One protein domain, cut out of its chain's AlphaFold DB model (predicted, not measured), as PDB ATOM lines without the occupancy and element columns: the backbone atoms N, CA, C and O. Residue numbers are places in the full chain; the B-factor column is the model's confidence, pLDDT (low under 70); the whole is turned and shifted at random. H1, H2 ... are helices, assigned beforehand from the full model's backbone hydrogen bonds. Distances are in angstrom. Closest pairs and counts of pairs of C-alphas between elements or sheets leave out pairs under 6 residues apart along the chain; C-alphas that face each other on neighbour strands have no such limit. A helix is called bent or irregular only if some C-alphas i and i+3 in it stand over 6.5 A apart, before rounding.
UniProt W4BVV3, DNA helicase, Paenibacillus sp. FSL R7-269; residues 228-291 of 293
ATOM      1  N   ASN A 228       1.743  52.146  19.800       93.25
ATOM      2  CA  ASN A 228       1.510  50.777  20.229       93.25
ATOM      3  C   ASN A 228       2.831  50.038  20.497       93.25
ATOM      4  O   ASN A 228       3.699  49.906  19.632       93.25
ATOM      5  N   TYR A 229       2.947  49.498  21.711       91.50
ATOM      6  CA  TYR A 229       4.118  48.750  22.181       91.50
ATOM      7  C   TYR A 229       3.916  47.223  22.099       91.50
ATOM      8  O   TYR A 229       4.842  46.445  22.354       91.50
ATOM      9  N   ARG A 230       2.706  46.760  21.746       91.44
ATOM     10  CA  ARG A 230       2.287  45.350  21.788       91.44
ATOM     11  C   ARG A 230       2.402  44.636  20.444       91.44
ATOM     12  O   ARG A 230       2.836  43.489  20.454       91.44
ATOM     13  N   SER A 231       2.102  45.279  19.326       92.12
ATOM     14  CA  SER A 231       1.967  44.603  18.032       92.12
ATOM     15  C   SER A 231       2.881  45.211  16.962       92.12
ATOM     16  O   SER A 231       3.117  46.418  16.995       92.12
ATOM     17  N   PRO A 232       3.396  44.408  16.009       92.50
ATOM     18  CA  PRO A 232       4.087  44.918  14.824       92.50
ATOM     19  C   PRO A 232       3.171  45.805  13.970       92.50
ATOM     20  O   PRO A 232       1.956  45.581  13.930       92.50
ATOM     21  N   GLN A 233       3.748  46.748  13.213       92.56
ATOM     22  CA  GLN A 233       2.980  47.663  12.349       92.56
ATOM     23  C   GLN A 233       2.045  46.912  11.388       92.56
ATOM     24  O   GLN A 233       0.885  47.282  11.257       92.56
ATOM     25  N   LYS A 234       2.494  45.788  10.811       92.62
ATOM     26  CA  LYS A 234       1.688  44.966   9.890       92.62
ATOM     27  C   LYS A 234       0.370  44.471  10.500       92.62
ATOM     28  O   LYS A 234      -0.618  44.341   9.785       92.62
ATOM     29  N   VAL A 235       0.347  44.178  11.803       94.00
ATOM     30  CA  VAL A 235      -0.875  43.772  12.523       94.00
ATOM     31  C   VAL A 235      -1.763  44.986  12.786       94.00
ATOM     32  O   VAL A 235      -2.978  44.922  12.596       94.00
ATOM     33  N   LEU A 236      -1.155  46.110  13.171       93.81
ATOM     34  CA  LEU A 236      -1.865  47.366  13.414       93.81
ATOM     35  C   LEU A 236      -2.519  47.904  12.146       93.81
ATOM     36  O   LEU A 236      -3.629  48.406  12.220       93.81
ATOM     37  N   ASP A 237      -1.897  47.737  10.980       93.38
ATOM     38  CA  ASP A 237      -2.480  48.141   9.700       93.38
ATOM     39  C   ASP A 237      -3.801  47.418   9.421       93.38
ATOM     40  O   ASP A 237      -4.743  48.023   8.913       93.38
ATOM     41  N   VAL A 238      -3.904  46.134   9.780       94.69
ATOM     42  CA  VAL A 238      -5.161  45.383   9.653       94.69
ATOM     43  C   VAL A 238      -6.202  45.904  10.637       94.69
ATOM     44  O   VAL A 238      -7.323  46.191  10.221       94.69
ATOM     45  N   ALA A 239      -5.834  46.086  11.908       94.25
ATOM     46  CA  ALA A 239      -6.739  46.613  12.931       94.25
ATOM     47  C   ALA A 239      -7.243  48.027  12.582       94.25
ATOM     48  O   ALA A 239      -8.445  48.275  12.589       94.25
ATOM     49  N   ASN A 240      -6.338  48.922  12.175       94.56
ATOM     50  CA  ASN A 240      -6.636  50.286  11.736       94.56
ATOM     51  C   ASN A 240      -7.524  50.317  10.484       94.56
ATOM     52  O   ASN A 240      -8.300  51.254  10.320       94.56
ATOM     53  N   ARG A 241      -7.409  49.342   9.569       94.25
ATOM     54  CA  ARG A 241      -8.327  49.229   8.423       94.25
ATOM     55  C   ARG A 241      -9.706  48.740   8.846       94.25
ATOM     56  O   ARG A 241     -10.691  49.294   8.378       94.25
ATOM     57  N   LEU A 242      -9.775  47.730   9.712       94.25
ATOM     58  CA  LEU A 242     -11.042  47.160  10.170       94.25
ATOM     59  C   LEU A 242     -11.859  48.173  10.978       94.25
ATOM     60  O   LEU A 242     -13.052  48.323  10.750       94.25
ATOM     61  N   ILE A 243     -11.219  48.906  11.889       93.38
ATOM     62  CA  ILE A 243     -11.939  49.811  12.791       93.38
ATOM     63  C   ILE A 243     -12.530  51.043  12.086       93.38
ATOM     64  O   ILE A 243     -13.426  51.688  12.615       93.38
ATOM     65  N   LYS A 244     -12.070  51.361  10.868       92.38
ATOM     66  CA  LYS A 244     -12.605  52.468  10.052       92.38
ATOM     67  C   LYS A 244     -14.026  52.236   9.546       92.38
ATOM     68  O   LYS A 244     -14.629  53.178   9.053       92.38
ATOM     69  N   PHE A 245     -14.534  51.008   9.626       94.12
ATOM     70  CA  PHE A 245     -15.924  50.707   9.280       94.12
ATOM     71  C   PHE A 245     -16.908  51.043  10.411       94.12
ATOM     72  O   PHE A 245     -18.112  50.931  10.195       94.12
ATOM     73  N   ASN A 246     -16.419  51.442  11.592       90.81
ATOM     74  CA  ASN A 246     -17.259  51.882  12.699       90.81
ATOM     75  C   ASN A 246     -17.406  53.409  12.693       90.81
ATOM     76  O   ASN A 246     -16.409  54.134  12.613       90.81
ATOM     77  N   ASP A 247     -18.643  53.870  12.855       87.12
ATOM     78  CA  ASP A 247     -18.985  55.274  13.082       87.12
ATOM     79  C   ASP A 247     -18.810  55.664  14.568       87.12
ATOM     80  O   ASP A 247     -18.576  54.808  15.422       87.12
ATOM     81  N   ASP A 248     -18.915  56.963  14.876       82.94
ATOM     82  CA  ASP A 248     -18.967  57.517  16.245       82.94
ATOM     83  C   ASP A 248     -17.816  57.102  17.186       82.94
ATOM     84  O   ASP A 248     -18.010  56.813  18.368       82.94
ATOM     85  N   ARG A 249     -16.584  57.121  16.666       87.94
ATOM     86  CA  ARG A 249     -15.352  56.822  17.417       87.94
ATOM     87  C   ARG A 249     -14.396  58.005  17.502       87.94
ATOM     88  O   ARG A 249     -14.338  58.864  16.623       87.94
ATOM     89  N   THR A 250     -13.548  58.000  18.523       85.75
ATOM     90  CA  THR A 250     -12.361  58.853  18.583       85.75
ATOM     91  C   THR A 250     -11.407  58.455  17.466       85.75
ATOM     92  O   THR A 250     -10.911  57.327  17.434       85.75
ATOM     93  N   GLU A 251     -11.086  59.390  16.570       86.12
ATOM     94  CA  GLU A 251     -10.077  59.131  15.551       86.12
ATOM     95  C   GLU A 251      -8.702  58.947  16.205       86.12
ATOM     96  O   GLU A 251      -8.072  59.879  16.707       86.12
ATOM     97  N   LYS A 252      -8.244  57.697  16.205       86.44
ATOM     98  CA  LYS A 252      -6.902  57.307  16.617       86.44
ATOM     99  C   LYS A 252      -6.346  56.305  15.614       86.44
ATOM    100  O   LYS A 252      -6.949  55.261  15.368       86.44
ATOM    101  N   GLY A 253      -5.231  56.668  14.982       85.94
ATOM    102  CA  GLY A 253      -4.473  55.795  14.088       85.94
ATOM    103  C   GLY A 253      -3.305  55.188  14.849       85.94
ATOM    104  O   GLY A 253      -2.359  55.908  15.159       85.94
ATOM    105  N   LEU A 254      -3.383  53.894  15.177       92.19
ATOM    106  CA  LEU A 254      -2.350  53.228  15.970       92.19
ATOM    107  C   LEU A 254      -1.065  53.054  15.155       92.19
ATOM    108  O   LEU A 254      -1.097  52.499  14.055       92.19
ATOM    109  N   ILE A 255       0.065  53.480  15.710       92.31
ATOM    110  CA  ILE A 255       1.385  53.382  15.080       92.31
ATOM    111  C   ILE A 255       2.271  52.502  15.955       92.31
ATOM    112  O   ILE A 255       2.437  52.743  17.149       92.31
ATOM    113  N   GLY A 256       2.824  51.447  15.369       87.00
ATOM    114  CA  GLY A 256       3.763  50.554  16.026       87.00
ATOM    115  C   GLY A 256       5.121  51.222  16.166       87.00
ATOM    116  O   GLY A 256       5.595  51.903  15.257       87.00
ATOM    117  N   ARG A 257       5.784  51.014  17.303       83.25
ATOM    118  CA  ARG A 257       7.150  51.513  17.483       83.25
ATOM    119  C   ARG A 257       8.091  50.844  16.469       83.25
ATOM    120  O   ARG A 257       8.054  49.624  16.320       83.25
ATOM    121  N   ALA A 258       8.963  51.634  15.835       70.12
ATOM    122  CA  ALA A 258       9.793  51.242  14.683       70.12
ATOM    123  C   ALA A 258      10.617  49.946  14.848       70.12
ATOM    124  O   ALA A 258      10.962  49.311  13.859       70.12
ATOM    125  N   ASN A 259      10.900  49.523  16.082       68.62
ATOM    126  CA  ASN A 259      11.778  48.386  16.371       68.62
ATOM    127  C   ASN A 259      11.032  47.052  16.541       68.62
ATOM    128  O   ASN A 259      11.645  46.061  16.932       68.62
ATOM    129  N   LYS A 260       9.706  47.012  16.340       72.44
ATOM    130  CA  LYS A 260       8.921  45.790  16.547       72.44
ATOM    131  C   LYS A 260       8.760  45.012  15.245       72.44
ATOM    132  O   LYS A 260       7.797  45.208  14.504       72.44
ATOM    133  N   GLU A 261       9.713  44.121  14.994       76.25
ATOM    134  CA  GLU A 261       9.618  43.129  13.926       76.25
ATOM    135  C   GLU A 261       8.543  42.081  14.236       76.25
ATOM    136  O   GLU A 261       8.211  41.804  15.392       76.25
ATOM    137  N   GLY A 262       7.968  41.511  13.183       78.62
ATOM    138  CA  GLY A 262       7.015  40.420  13.294       78.62
ATOM    139  C   GLY A 262       6.277  40.153  11.991       78.62
ATOM    140  O   GLY A 262       6.242  40.985  11.071       78.62
ATOM    141  N   ASP A 263       5.688  38.965  11.930       82.81
ATOM    142  CA  ASP A 263       4.885  38.540  10.796       82.81
ATOM    143  C   ASP A 263       3.601  39.367  10.675       82.81
ATOM    144  O   ASP A 263       3.103  39.977  11.626       82.81
ATOM    145  N   GLY A 264       3.086  39.426   9.449       85.56
ATOM    146  CA  GLY A 264       1.788  40.028   9.174       85.56
ATOM    147  C   GLY A 264       0.632  39.098   9.536       85.56
ATOM    148  O   GLY A 264       0.814  37.954   9.948       85.56
ATOM    149  N   VAL A 265      -0.583  39.595   9.327       91.50
ATOM    150  CA  VAL A 265      -1.802  38.794   9.466       91.50
ATOM    151  C   VAL A 265      -2.024  37.987   8.189       91.50
ATOM    152  O   VAL A 265      -1.926  38.526   7.087       91.50
ATOM    153  N   TRP A 266      -2.365  36.714   8.338       90.50
ATOM    154  CA  TRP A 266      -2.737  35.812   7.250       90.50
ATOM    155  C   TRP A 266      -4.050  35.112   7.603       90.50
ATOM    156  O   TRP A 266      -4.342  34.874   8.773       90.50
ATOM    157  N   GLY A 267      -4.857  34.821   6.586       92.25
ATOM    158  CA  GLY A 267      -6.132  34.122   6.728       92.25
ATOM    159  C   GLY A 267      -6.064  32.741   6.092       92.25
ATOM    160  O   GLY A 267      -5.439  32.569   5.046       92.25
ATOM    161  N   LYS A 268      -6.718  31.761   6.715       95.12
ATOM    162  CA  LYS A 268      -6.917  30.421   6.162       95.12
ATOM    163  C   LYS A 268      -8.371  30.011   6.370       95.12
ATOM    164  O   LYS A 268      -8.930  30.276   7.426       95.12
ATOM    165  N   VAL A 269      -8.970  29.409   5.347       96.62
ATOM    166  CA  VAL A 269     -10.360  28.939   5.360       96.62
ATOM    167  C   VAL A 269     -10.353  27.415   5.400       96.62
ATOM    168  O   VAL A 269      -9.531  26.790   4.725       96.62
ATOM    169  N   PHE A 270     -11.261  26.843   6.184       97.19
ATOM    170  CA  PHE A 270     -11.446  25.403   6.351       97.19
ATOM    171  C   PHE A 270     -12.871  25.019   5.974       97.19
ATOM    172  O   PHE A 270     -13.779  25.850   6.051       97.19
ATOM    173  N   SER A 271     -13.068  23.775   5.545       97.50
ATOM    174  CA  SER A 271     -14.400  23.284   5.194       97.50
ATOM    175  C   SER A 271     -15.189  22.839   6.423       97.50
ATOM    176  O   SER A 271     -16.419  22.896   6.402       97.50
ATOM    177  N   THR A 272     -14.503  22.444   7.501       98.06
ATOM    178  CA  THR A 272     -15.123  22.054   8.774       98.06
ATOM    179  C   THR A 272     -14.402  22.668   9.980       98.06
ATOM    180  O   THR A 272     -13.259  23.120   9.877       98.06
ATOM    181  N   TRP A 273     -15.071  22.694  11.139       97.38
ATOM    182  CA  TRP A 273     -14.472  23.186  12.388       97.38
ATOM    183  C   TRP A 273     -13.430  22.200  12.942       97.38
ATOM    184  O   TRP A 273     -12.492  22.617  13.618       97.38
ATOM    185  N   GLU A 274     -13.557  20.905  12.634       98.31
ATOM    186  CA  GLU A 274     -12.574  19.879  12.989       98.31
ATOM    187  C   GLU A 274     -11.245  20.111  12.260       98.31
ATOM    188  O   GLU A 274     -10.190  20.088  12.892       98.31
ATOM    189  N   GLU A 275     -11.286  20.413  10.955       98.19
ATOM    190  CA  GLU A 275     -10.088  20.742  10.170       98.19
ATOM    191  C   GLU A 275      -9.374  21.988  10.709       98.19
ATOM    192  O   GLU A 275      -8.143  22.015  10.801       98.19
ATOM    193  N   GLU A 276     -10.141  23.019  11.079       98.12
ATOM    194  CA  GLU A 276      -9.608  24.221  11.719       98.12
ATOM    195  C   GLU A 276      -8.939  23.877  13.057       98.12
ATOM    196  O   GLU A 276      -7.794  24.269  13.294       98.12
ATOM    197  N   ALA A 277      -9.613  23.103  13.913       97.88
ATOM    198  CA  ALA A 277      -9.107  22.713  15.228       97.88
ATOM    199  C   ALA A 277      -7.819  21.877  15.138       97.88
ATOM    200  O   ALA A 277      -6.849  22.143  15.862       97.88
ATOM    201  N   ASP A 278      -7.777  20.906  14.224       98.06
ATOM    202  CA  ASP A 278      -6.598  20.079  13.970       98.06
ATOM    203  C   ASP A 278      -5.434  20.928  13.469       98.06
ATOM    204  O   ASP A 278      -4.300  20.816  13.947       98.06
ATOM    205  N   TRP A 279      -5.708  21.825  12.524       97.19
ATOM    206  CA  TRP A 279      -4.687  22.693  11.974       97.19
ATOM    207  C   TRP A 279      -4.149  23.689  13.018       97.19
ATOM    208  O   TRP A 279      -2.928  23.854  13.102       97.19
ATOM    209  N   VAL A 280      -5.002  24.289  13.862       96.81
ATOM    210  CA  VAL A 280      -4.577  25.174  14.966       96.81
ATOM    211  C   VAL A 280      -3.692  24.401  15.942       96.81
ATOM    212  O   VAL A 280      -2.608  24.863  16.302       96.81
ATOM    213  N   THR A 281      -4.106  23.191  16.322       97.38
ATOM    214  CA  THR A 281      -3.356  22.337  17.251       97.38
ATOM    215  C   THR A 281      -1.983  21.965  16.694       97.38
ATOM    216  O   THR A 281      -0.978  22.040  17.406       97.38
ATOM    217  N   ASN A 282      -1.912  21.590  15.416       97.25
ATOM    218  CA  ASN A 282      -0.648  21.270  14.757       97.25
ATOM    219  C   ASN A 282       0.249  22.504  14.633       97.25
ATOM    220  O   ASN A 282       1.433  22.425  14.953       97.25
ATOM    221  N   LYS A 283      -0.315  23.666  14.289       94.94
ATOM    222  CA  LYS A 283       0.444  24.917  14.212       94.94
ATOM    223  C   LYS A 283       1.045  25.305  15.563       94.94
ATOM    224  O   LYS A 283       2.212  25.682  15.605       94.94
ATOM    225  N   ILE A 284       0.293  25.177  16.660       95.69
ATOM    226  CA  ILE A 284       0.804  25.420  18.021       95.69
ATOM    227  C   ILE A 284       1.967  24.471  18.336       95.69
ATOM    228  O   ILE A 284       3.009  24.921  18.806       95.69
ATOM    229  N   LYS A 285       1.833  23.172  18.030       96.56
ATOM    230  CA  LYS A 285       2.914  22.189  18.234       96.56
ATOM    231  C   LYS A 285       4.170  22.542  17.438       96.56
ATOM    232  O   LYS A 285       5.269  22.420  17.971       96.56
ATOM    233  N   ASP A 286       4.018  22.968  16.188       95.88
ATOM    234  CA  ASP A 286       5.146  23.342  15.333       95.88
ATOM    235  C   ASP A 286       5.856  24.599  15.847       95.88
ATOM    236  O   ASP A 286       7.083  24.629  15.898       95.88
ATOM    237  N   LEU A 287       5.099  25.611  16.292       93.75
ATOM    238  CA  LEU A 287       5.659  26.827  16.894       93.75
ATOM    239  C   LEU A 287       6.382  26.527  18.213       93.75
ATOM    240  O   LEU A 287       7.478  27.035  18.436       93.75
ATOM    241  N   HIS A 288       5.821  25.644  19.043       94.94
ATOM    242  CA  HIS A 288       6.457  25.223  20.288       94.94
ATOM    243  C   HIS A 288       7.757  24.443  20.038       94.94
ATOM    244  O   HIS A 288       8.778  24.710  20.664       94.94
ATOM    245  N   LYS A 289       7.767  23.529  19.054       95.31
ATOM    246  CA  LYS A 289       8.997  22.843  18.608       95.31
ATOM    247  C   LYS A 289      10.042  23.812  18.052       95.31
ATOM    248  O   LYS A 289      11.233  23.549  18.182       95.31
ATOM    249  N   ALA A 290       9.603  24.912  17.441       93.88
ATOM    250  CA  ALA A 290      10.467  25.987  16.962       93.88
ATOM    251  C   ALA A 290      10.942  26.939  18.079       93.88
ATOM    252  O   ALA A 290      11.646  27.905  17.788       93.88
ATOM    253  N   GLY A 291      10.590  26.674  19.343       91.44
ATOM    254  CA  GLY A 291      11.069  27.425  20.503       91.44
ATOM    255  C   GLY A 291      10.264  28.680  20.840       91.44
ATOM    256  O   GLY A 291      10.755  29.503  21.608       91.44
TER     257      GLY A 291
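AT A GLANCE: This is residues 228 to 291 of the 293 residues of the protein "DNA helicase" of Paenibacillus sp. FSL R7-269 (UniProt W4BVV3). From Asn 228 the printed part leads into H1, loops round in a long link that first folds back beside H1, then crosses to H2, which is well away from H1 and runs roughly the reverse way. It is a flat, open frame: two separate helices joined by one winding link, with no shared core. The 64 residues hold two named helices, H1 then H2, and no named strand; the class is all helix, with 30 residues in named elements. It is only just loose, close to extended, with a radius of gyration of the C-alphas of 15.8 A and spans of 39 by 30 by 12 A.

HOW THE PARTS SIT: Look first at H1, residues 233 to 245, then at H2, residues 273 to 289: they are apart, with no C-alpha of the one within 8 A of the other. In H2 every O i to N i+4 pair is within hydrogen-bond range, in H1 6 of 9.

IN THESE COORDINATES: Find C-alpha 233 at (2.980, 47.663, 12.349); from there H1 runs 19.4 A. H1 is neither bent nor irregular, but only just: C-alphas 242 and 245 are 6.1 A apart. H2 runs 24.3 A to C-alpha 289 at (8.997, 22.843, 18.608).

THE WHOLE: The C-alphas farthest apart, of Asp 248 and Lys 289, are 44.6 A apart. The long link has 27 residues. The printed part has no cut; residue 259 is under 70 in pLDDT.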